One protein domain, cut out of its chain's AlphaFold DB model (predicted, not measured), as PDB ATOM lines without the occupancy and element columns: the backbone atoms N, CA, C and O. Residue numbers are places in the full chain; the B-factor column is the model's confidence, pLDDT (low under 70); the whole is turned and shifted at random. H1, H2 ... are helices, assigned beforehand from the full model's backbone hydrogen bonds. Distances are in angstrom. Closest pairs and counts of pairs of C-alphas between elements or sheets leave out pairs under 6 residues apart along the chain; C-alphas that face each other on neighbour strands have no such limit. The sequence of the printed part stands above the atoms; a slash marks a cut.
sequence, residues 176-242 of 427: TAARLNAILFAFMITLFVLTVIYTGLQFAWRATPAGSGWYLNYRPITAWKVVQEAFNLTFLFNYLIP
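AT A GLANCE: This is residues 176 to 242 of the 427 residues of an uncharacterized protein of Dibothriocephalus latus (UniProt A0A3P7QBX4). One long straight helix, H1, runs most of the length of a rod, and a shorter helix, H2, folds back and crosses it at a steep tilt. A looping link joins them beyond the far end of H1, while residues 176 to 182 of H1 stick out free at the other end. The printed part has 67 residues with two named helices, H1 then H2, and no named strand; its class is all helix. It is loose, with a radius of gyration of the C-alphas of 15.7 A and spans of 54 by 22 by 15 A.

HOW THE PARTS SIT: H1, residues 176 to 206, touches H2, residues 223 to 236, with its residues 191 to 199 alone. Their closest C-alphas, those of Thr 199 and Ala 230, are 5.7 A apart. They run opposite ways at a steep tilt of 51 degrees. In H1 and H2 every O i to N i+4 pair is within hydrogen-bond range.

IN THESE COORDINATES: H1 is 44.6 A long, from C-alpha 176 at (366.827, 409.002, 842.751). H2 is 20.2 A long and ends with C-alpha 236 at (358.137, 386.442, 858.755).

THE WHOLE: The C-alphas farthest apart, those of Thr 176 and Trp 214, are 54.5 A apart. The link from H1 to H2, residues 207 to 222, is long. The printed part has no cut, and no printed residue is under 70 in pLDDT.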
ATOM      1  N   THR A 176     366.462 409.980 841.722       81.56
ATOM      2  CA  THR A 176     366.827 409.002 842.751       81.56
ATOM      3  C   THR A 176     365.597 408.298 843.331       81.56
ATOM      4  O   THR A 176     365.622 407.081 843.520       81.56
ATOM      5  N   ALA A 177     364.479 409.011 843.509       81.38
ATOM      6  CA  ALA A 177     363.222 408.416 843.972       81.38
ATOM      7  C   ALA A 177     362.714 407.305 843.029       81.38
ATOM      8  O   ALA A 177     362.243 406.261 843.483       81.38
ATOM      9  N   ALA A 178     362.868 407.477 841.710       83.94
ATOM     10  CA  ALA A 178     362.497 406.448 840.739       83.94
ATOM     11  C   ALA A 178     363.388 405.196 840.850       83.94
ATOM     12  O   ALA A 178     362.883 404.073 840.790       83.94
ATOM     13  N   ARG A 179     364.700 405.373 841.071       86.19
ATOM     14  CA  ARG A 179     365.638 404.254 841.286       86.19
ATOM     15  C   ARG A 179     365.339 403.502 842.580       86.19
ATOM     16  O   ARG A 179     365.351 402.274 842.583       86.19
ATOM     17  N   LEU A 180     365.017 404.214 843.659       85.75
ATOM     18  CA  LEU A 180     364.623 403.599 844.929       85.75
ATOM     19  C   LEU A 180     363.349 402.767 844.780       85.75
ATOM     20  O   LEU A 180     363.309 401.632 845.248       85.75
ATOM     21  N   ASN A 181     362.352 403.271 844.050       86.62
ATOM     22  CA  ASN A 181     361.149 402.497 843.736       86.62
ATOM     23  C   ASN A 181     361.470 401.220 842.942       86.62
ATOM     24  O   ASN A 181     360.893 400.170 843.221       86.62
ATOM     25  N   ALA A 182     362.423 401.272 842.005       89.75
ATOM     26  CA  ALA A 182     362.877 400.084 841.280       89.75
ATOM     27  C   ALA A 182     363.578 399.064 842.200       89.75
ATOM     28  O   ALA A 182     363.325 397.863 842.092       89.75
ATOM     29  N   ILE A 183     364.406 399.524 843.144       89.31
ATOM     30  CA  ILE A 183     365.060 398.663 844.143       89.31
ATOM     31  C   ILE A 183     364.020 398.023 845.078       89.31
ATOM     32  O   ILE A 183     364.073 396.818 845.325       89.31
ATOM     33  N   LEU A 184     363.036 398.789 845.555       89.06
ATOM     34  CA  LEU A 184     361.933 398.268 846.375       89.06
ATOM     35  C   LEU A 184     361.125 397.208 845.623       89.06
ATOM     36  O   LEU A 184     360.774 396.172 846.192       89.06
ATOM     37  N   PHE A 185     360.881 397.429 844.332       90.44
ATOM     38  CA  PHE A 185     360.226 396.448 843.476       90.44
ATOM     39  C   PHE A 185     361.056 395.160 843.331       90.44
ATOM     40  O   PHE A 185     360.509 394.061 843.429       90.44
ATOM     41  N   ALA A 186     362.381 395.266 843.196       92.31
ATOM     42  CA  ALA A 186     363.276 394.107 843.183       92.31
ATOM     43  C   ALA A 186     363.253 393.328 844.515       92.31
ATOM     44  O   ALA A 186     363.218 392.092 844.504       92.31
ATOM     45  N   PHE A 187     363.199 394.016 845.662       92.19
ATOM     46  CA  PHE A 187     363.033 393.371 846.971       92.19
ATOM     47  C   PHE A 187     361.673 392.677 847.109       92.19
ATOM     48  O   PHE A 187     361.615 391.559 847.616       92.19
ATOM     49  N   MET A 188     360.596 393.278 846.598       90.94
ATOM     50  CA  MET A 188     359.264 392.657 846.538       90.94
ATOM     51  C   MET A 188     359.258 391.363 845.714       90.94
ATOM     52  O   MET A 188     358.705 390.355 846.160       90.94
ATOM     53  N   ILE A 189     359.909 391.356 844.547       93.69
ATOM     54  CA  ILE A 189     360.068 390.140 843.732       93.69
ATOM     55  C   ILE A 189     360.893 389.095 844.485       93.69
ATOM     56  O   ILE A 189     360.503 387.932 844.551       93.69
ATOM     57  N   THR A 190     362.011 389.505 845.085       92.69
ATOM     58  CA  THR A 190     362.885 388.602 845.848       92.69
ATOM     59  C   THR A 190     362.133 387.966 847.020       92.69
ATOM     60  O   THR A 190     362.212 386.753 847.211       92.69
ATOM     61  N   LEU A 191     361.334 388.747 847.751       93.56
ATOM     62  CA  LEU A 191     360.453 388.264 848.815       93.56
ATOM     63  C   LEU A 191     359.457 387.224 848.284       93.56
ATOM     64  O   LEU A 191     359.304 386.151 848.868       93.56
ATOM     65  N   PHE A 192     358.804 387.508 847.157       92.62
ATOM     66  CA  PHE A 192     357.867 386.573 846.535       92.62
ATOM     67  C   PHE A 192     358.549 385.257 846.125       92.62
ATOM     68  O   PHE A 192     358.045 384.173 846.411       92.62
ATOM     69  N   VAL A 193     359.737 385.321 845.526       94.62
ATOM     70  CA  VAL A 193     360.492 384.122 845.136       94.62
ATOM     71  C   VAL A 193     360.918 383.308 846.361       94.62
ATOM     72  O   VAL A 193     360.709 382.095 846.392       94.62
ATOM     73  N   LEU A 194     361.464 383.955 847.396       93.50
ATOM     74  CA  LEU A 194     361.872 383.275 848.629       93.50
ATOM     75  C   LEU A 194     360.683 382.609 849.323       93.50
ATOM     76  O   LEU A 194     360.786 381.454 849.730       93.50
ATOM     77  N   THR A 195     359.542 383.290 849.417       93.75
ATOM     78  CA  THR A 195     358.337 382.724 850.046       93.75
ATOM     79  C   THR A 195     357.843 381.485 849.304       93.75
ATOM     80  O   THR A 195     357.543 380.482 849.953       93.75
ATOM     81  N   VAL A 196     357.857 381.480 847.967       93.19
ATOM     82  CA  VAL A 196     357.522 380.290 847.163       93.19
ATOM     83  C   VAL A 196     358.523 379.151 847.394       93.19
ATOM     84  O   VAL A 196     358.102 378.022 847.660       93.19
ATOM     85  N   ILE A 197     359.831 379.431 847.350       95.12
ATOM     86  CA  ILE A 197     360.887 378.420 847.546       95.12
ATOM     87  C   ILE A 197     360.793 377.795 848.941       95.12
ATOM     88  O   ILE A 197     360.751 376.570 849.060       95.12
ATOM     89  N   TYR A 198     360.721 378.611 849.996       94.19
ATOM     90  CA  TYR A 198     360.649 378.120 851.374       94.19
ATOM     91  C   TYR A 198     359.342 377.385 851.663       94.19
ATOM     92  O   TYR A 198     359.375 376.358 852.339       94.19
ATOM     93  N   THR A 199     358.215 377.835 851.101       92.00
ATOM     94  CA  THR A 199     356.950 377.088 851.192       92.00
ATOM     95  C   THR A 199     357.110 375.707 850.548       92.00
ATOM     96  O   THR A 199     356.768 374.696 851.162       92.00
ATOM     97  N   GLY A 200     357.702 375.636 849.351       90.94
ATOM     98  CA  GLY A 200     357.988 374.374 848.665       90.94
ATOM     99  C   GLY A 200     358.900 373.447 849.473       90.94
ATOM    100  O   GLY A 200     358.555 372.283 849.689       90.94
ATOM    101  N   LEU A 201     360.021 373.966 849.989       91.75
ATOM    102  CA  LEU A 201     360.952 373.217 850.841       91.75
ATOM    103  C   LEU A 201     360.286 372.726 852.129       91.75
ATOM    104  O   LEU A 201     360.513 371.590 852.536       91.75
ATOM    105  N   GLN A 202     359.442 373.543 852.757       88.38
ATOM    106  CA  GLN A 202     358.710 373.172 853.968       88.38
ATOM    107  C   GLN A 202     357.770 371.990 853.715       88.38
ATOM    108  O   GLN A 202     357.730 371.058 854.520       88.38
ATOM    109  N   PHE A 203     357.024 371.990 852.607       87.25
ATOM    110  CA  PHE A 203     356.160 370.860 852.254       87.25
ATOM    111  C   PHE A 203     356.960 369.624 851.825       87.25
ATOM    112  O   PHE A 203     356.601 368.517 852.226       87.25
ATOM    113  N   ALA A 204     358.065 369.799 851.094       88.12
ATOM    114  CA  ALA A 204     358.964 368.703 850.735       88.12
ATOM    115  C   ALA A 204     359.599 368.055 851.978       88.12
ATOM    116  O   ALA A 204     359.614 366.832 852.097       88.12
ATOM    117  N   TRP A 205     360.045 368.856 852.949       87.56
ATOM    118  CA  TRP A 205     360.587 368.369 854.218       87.56
ATOM    119  C   TRP A 205     359.531 367.624 855.039       87.56
ATOM    120  O   TRP A 205     359.803 366.531 855.533       87.56
ATOM    121  N   ARG A 206     358.304 368.160 855.129       84.19
ATOM    122  CA  ARG A 206     357.169 367.501 855.806       84.19
ATOM    123  C   ARG A 206     356.799 366.145 855.193       84.19
ATOM    124  O   ARG A 206     356.207 365.329 855.890       84.19
ATOM    125  N   ALA A 207     357.137 365.900 853.926       81.75
ATOM    126  CA  ALA A 207     356.942 364.606 853.274       81.75
ATOM    127  C   ALA A 207     358.034 363.572 853.620       81.75
ATOM    128  O   ALA A 207     357.857 362.387 853.343       81.75
ATOM    129  N   THR A 208     359.157 363.986 854.219       84.00
ATOM    130  CA  THR A 208     360.228 363.066 854.636       84.00
ATOM    131  C   THR A 208     359.971 362.477 856.032       84.00
ATOM    132  O   THR A 208     359.410 363.170 856.887       84.00
ATOM    133  N   PRO A 209     360.454 361.251 856.329       75.31
ATOM    134  CA  PRO A 209     360.292 360.627 857.650       75.31
ATOM    135  C   PRO A 209     360.875 361.453 858.808       75.31
ATOM    136  O   PRO A 209     360.386 361.377 859.930       75.31
ATOM    137  N   ALA A 210     361.909 362.259 858.536       76.44
ATOM    138  CA  ALA A 210     362.524 363.162 859.512       76.44
ATOM    139  C   ALA A 210     361.663 364.405 859.800       76.44
ATOM    140  O   ALA A 210     361.711 364.948 860.903       76.44
ATOM    141  N   GLY A 211     360.869 364.858 858.824       73.75
ATOM    142  CA  GLY A 211     359.944 365.978 858.985       73.75
ATOM    143  C   GLY A 211     358.620 365.593 859.644       73.75
ATOM    144  O   GLY A 211     357.981 366.451 860.243       73.75
ATOM    145  N   SER A 212     358.222 364.320 859.587       75.12
ATOM    146  CA  SER A 212     356.984 363.789 860.171       75.12
ATOM    147  C   SER A 212     357.237 363.010 861.469       75.12
ATOM    148  O   SER A 212     356.936 361.820 861.566       75.12
ATOM    149  N   GLY A 213     357.828 363.666 862.472       77.75
ATOM    150  CA  GLY A 213     358.032 363.057 863.789       77.75
ATOM    151  C   GLY A 213     356.707 362.631 864.437       77.75
ATOM    152  O   GLY A 213     355.697 363.314 864.292       77.75
ATOM    153  N   TRP A 214     356.711 361.532 865.200       79.31
ATOM    154  CA  TRP A 214     355.517 360.950 865.842       79.31
ATOM    155  C   TRP A 214     354.758 361.910 866.781       79.31
ATOM    156  O   TRP A 214     353.589 361.686 867.083       79.31
ATOM    157  N   TYR A 215     355.413 362.984 867.229       81.69
ATOM    158  CA  TYR A 215     354.858 364.026 868.094       81.69
ATOM    159  C   TYR A 215     354.366 365.275 867.327       81.69
ATOM    160  O   TYR A 215     353.763 366.157 867.940       81.69
ATOM    161  N   LEU A 216     354.586 365.377 866.005       80.50
ATOM    162  CA  LEU A 216     354.072 366.472 865.170       80.50
ATOM    163  C   LEU A 216     352.789 366.050 864.448       80.50
ATOM    164  O   LEU A 216     352.811 365.294 863.480       80.50
ATOM    165  N   ASN A 217     351.656 366.600 864.883       75.50
ATOM    166  CA  ASN A 217     350.360 366.328 864.269       75.50
ATOM    167  C   ASN A 217     350.031 367.361 863.174       75.50
ATOM    168  O   ASN A 217     349.523 368.455 863.445       75.50
ATOM    169  N   TYR A 218     350.332 367.033 861.916       74.50
ATOM    170  CA  TYR A 218     350.016 367.893 860.777       74.50
ATOM    171  C   TYR A 218     348.583 367.662 860.270       74.50
ATOM    172  O   TYR A 218     348.240 366.576 859.819       74.50
ATOM    173  N   ARG A 219     347.749 368.717 860.249       73.69
ATOM    174  CA  ARG A 219     346.452 368.683 859.524       73.69
ATOM    175  C   ARG A 219     346.668 368.414 858.019       73.69
ATOM    176  O   ARG A 219     347.699 368.875 857.510       73.69
ATOM    177  N   PRO A 220     345.705 367.790 857.309       76.94
ATOM    178  CA  PRO A 220     345.828 367.449 855.889       76.94
ATOM    179  C   PRO A 220     346.235 368.637 855.010       76.94
ATOM    180  O   PRO A 220     345.937 369.798 855.308       76.94
ATOM    181  N   ILE A 221     346.949 368.329 853.924       80.06
ATOM    182  CA  ILE A 221     347.421 369.312 852.950       80.06
ATOM    183  C   ILE A 221     346.232 369.720 852.071       80.06
ATOM    184  O   ILE A 221     345.812 368.979 851.189       80.06
ATOM    185  N   THR A 222     345.685 370.908 852.322       87.44
ATOM    186  CA  THR A 222     344.671 371.563 851.480       87.44
ATOM    187  C   THR A 222     345.309 372.768 850.785       87.44
ATOM    188  O   THR A 222     346.156 373.428 851.387       87.44
ATOM    189  N   ALA A 223     344.878 373.117 849.566       86.50
ATOM    190  CA  ALA A 223     345.383 374.291 848.834       86.50
ATOM    191  C   ALA A 223     345.334 375.585 849.672       86.50
ATOM    192  O   ALA A 223     346.299 376.342 849.717       86.50
ATOM    193  N   TRP A 224     344.255 375.782 850.435       88.25
ATOM    194  CA  TRP A 224     344.122 376.907 851.365       88.25
ATOM    195  C   TRP A 224     345.213 376.942 852.444       88.25
ATOM    196  O   TRP A 224     345.716 378.003 852.802       88.25
ATOM    197  N   LYS A 225     345.629 375.772 852.940       86.44
ATOM    198  CA  LYS A 225     346.665 375.665 853.969       86.44
ATOM    199  C   LYS A 225     348.051 375.998 853.413       86.44
ATOM    200  O   LYS A 225     348.844 376.606 854.119       86.44
ATOM    201  N   VAL A 226     348.328 375.650 852.154       88.19
ATOM    202  CA  VAL A 226     349.563 376.058 851.457       88.19
ATOM    203  C   VAL A 226     349.634 377.580 851.355       88.19
ATOM    204  O   VAL A 226     350.657 378.168 851.685       88.19
ATOM    205  N   VAL A 227     348.524 378.216 850.976       90.38
ATOM    206  CA  VAL A 227     348.424 379.678 850.890       90.38
ATOM    207  C   VAL A 227     348.603 380.331 852.265       90.38
ATOM    208  O   VAL A 227     349.365 381.284 852.389       90.38
ATOM    209  N   GLN A 228     347.970 379.799 853.315       90.25
ATOM    210  CA  GLN A 228     348.119 380.315 854.680       90.25
ATOM    211  C   GLN A 228     349.571 380.239 855.183       90.25
ATOM    212  O   GLN A 228     350.069 381.192 855.777       90.25
ATOM    213  N   GLU A 229     350.258 379.123 854.935       88.75
ATOM    214  CA  GLU A 229     351.664 378.943 855.322       88.75
ATOM    215  C   GLU A 229     352.588 379.865 854.509       88.75
ATOM    216  O   GLU A 229     353.509 380.451 855.073       88.75
ATOM    217  N   ALA A 230     352.293 380.082 853.221       91.69
ATOM    218  CA  ALA A 230     353.002 381.062 852.402       91.69
ATOM    219  C   ALA A 230     352.833 382.489 852.949       91.69
ATOM    220  O   ALA A 230     353.820 383.202 853.094       91.69
ATOM    221  N   PHE A 231     351.617 382.899 853.333       92.81
ATOM    222  CA  PHE A 231     351.386 384.206 853.964       92.81
ATOM    223  C   PHE A 231     352.097 384.346 855.317       92.81
ATOM    224  O   PHE A 231     352.655 385.410 855.594       92.81
ATOM    225  N   ASN A 232     352.130 383.289 856.134       92.00
ATOM    226  CA  ASN A 232     352.889 383.286 857.387       92.00
ATOM    227  C   ASN A 232     354.392 383.496 857.137       92.00
ATOM    228  O   ASN A 232     355.022 384.292 857.832       92.00
ATOM    229  N   LEU A 233     354.960 382.826 856.127       91.88
ATOM    230  CA  LEU A 233     356.359 383.011 855.728       91.88
ATOM    231  C   LEU A 233     356.619 384.410 855.151       91.88
ATOM    232  O   LEU A 233     357.636 385.019 855.473       91.88
ATOM    233  N   THR A 234     355.697 384.957 854.355       92.31
ATOM    234  CA  THR A 234     355.789 386.341 853.861       92.31
ATOM    235  C   THR A 234     355.811 387.339 855.013       92.31
ATOM    236  O   THR A 234     356.615 388.267 855.001       92.31
ATOM    237  N   PHE A 235     354.970 387.138 856.033       91.88
ATOM    238  CA  PHE A 235     354.967 387.985 857.226       91.88
ATOM    239  C   PHE A 235     356.284 387.876 858.002       91.88
ATOM    240  O   PHE A 235     356.827 388.895 858.429       91.88
ATOM    241  N   LEU A 236     356.837 386.663 858.123       91.38
ATOM    242  CA  LEU A 236     358.137 386.442 858.755       91.38
ATOM    243  C   LEU A 236     359.266 387.183 858.019       91.38
ATOM    244  O   LEU A 236     360.138 387.747 858.670       91.38
ATOM    245  N   PHE A 237     359.230 387.226 856.684       91.19
ATOM    246  CA  PHE A 237     360.226 387.909 855.852       91.19
ATOM    247  C   PHE A 237     359.928 389.393 855.566       91.19
ATOM    248  O   PHE A 237     360.662 390.023 854.807       91.19
ATOM    249  N   ASN A 238     358.901 389.990 856.178       88.44
ATOM    250  CA  ASN A 238     358.512 391.390 855.937       88.44
ATOM    251  C   ASN A 238     359.658 392.391 856.221       88.44
ATOM    252  O   ASN A 238     359.767 393.421 855.563       88.44
ATOM    253  N   TYR A 239     360.596 392.051 857.113       86.25
ATOM    254  CA  TYR A 239     361.783 392.873 857.390       86.25
ATOM    255  C   TYR A 239     362.710 393.077 856.174       86.25
ATOM    256  O   TYR A 239     363.573 393.952 856.212       86.25
ATOM    257  N   LEU A 240     362.563 392.276 855.111       85.44
ATOM    258  CA  LEU A 240     363.343 392.393 853.877       85.44
ATOM    259  C   LEU A 240     362.959 393.641 853.070       85.44
ATOM    260  O   LEU A 240     363.779 394.131 852.300       85.44
ATOM    261  N   ILE A 241     361.746 394.178 853.260       86.38
ATOM    262  CA  ILE A 241     361.338 395.465 852.688       86.38
ATOM    263  C   ILE A 241     361.708 396.563 853.697       86.38
ATOM    264  O   ILE A 241     361.044 396.695 854.730       86.38
ATOM    265  N   PRO A 242     362.741 397.384 853.435       82.69
ATOM    266  CA  PRO A 242     363.176 398.409 854.373       82.69
ATOM    267  C   PRO A 242     362.239 399.621 854.296       82.69
ATOM    268  O   PRO A 242     362.554 400.624 853.664       82.69
TER     269      PRO A 242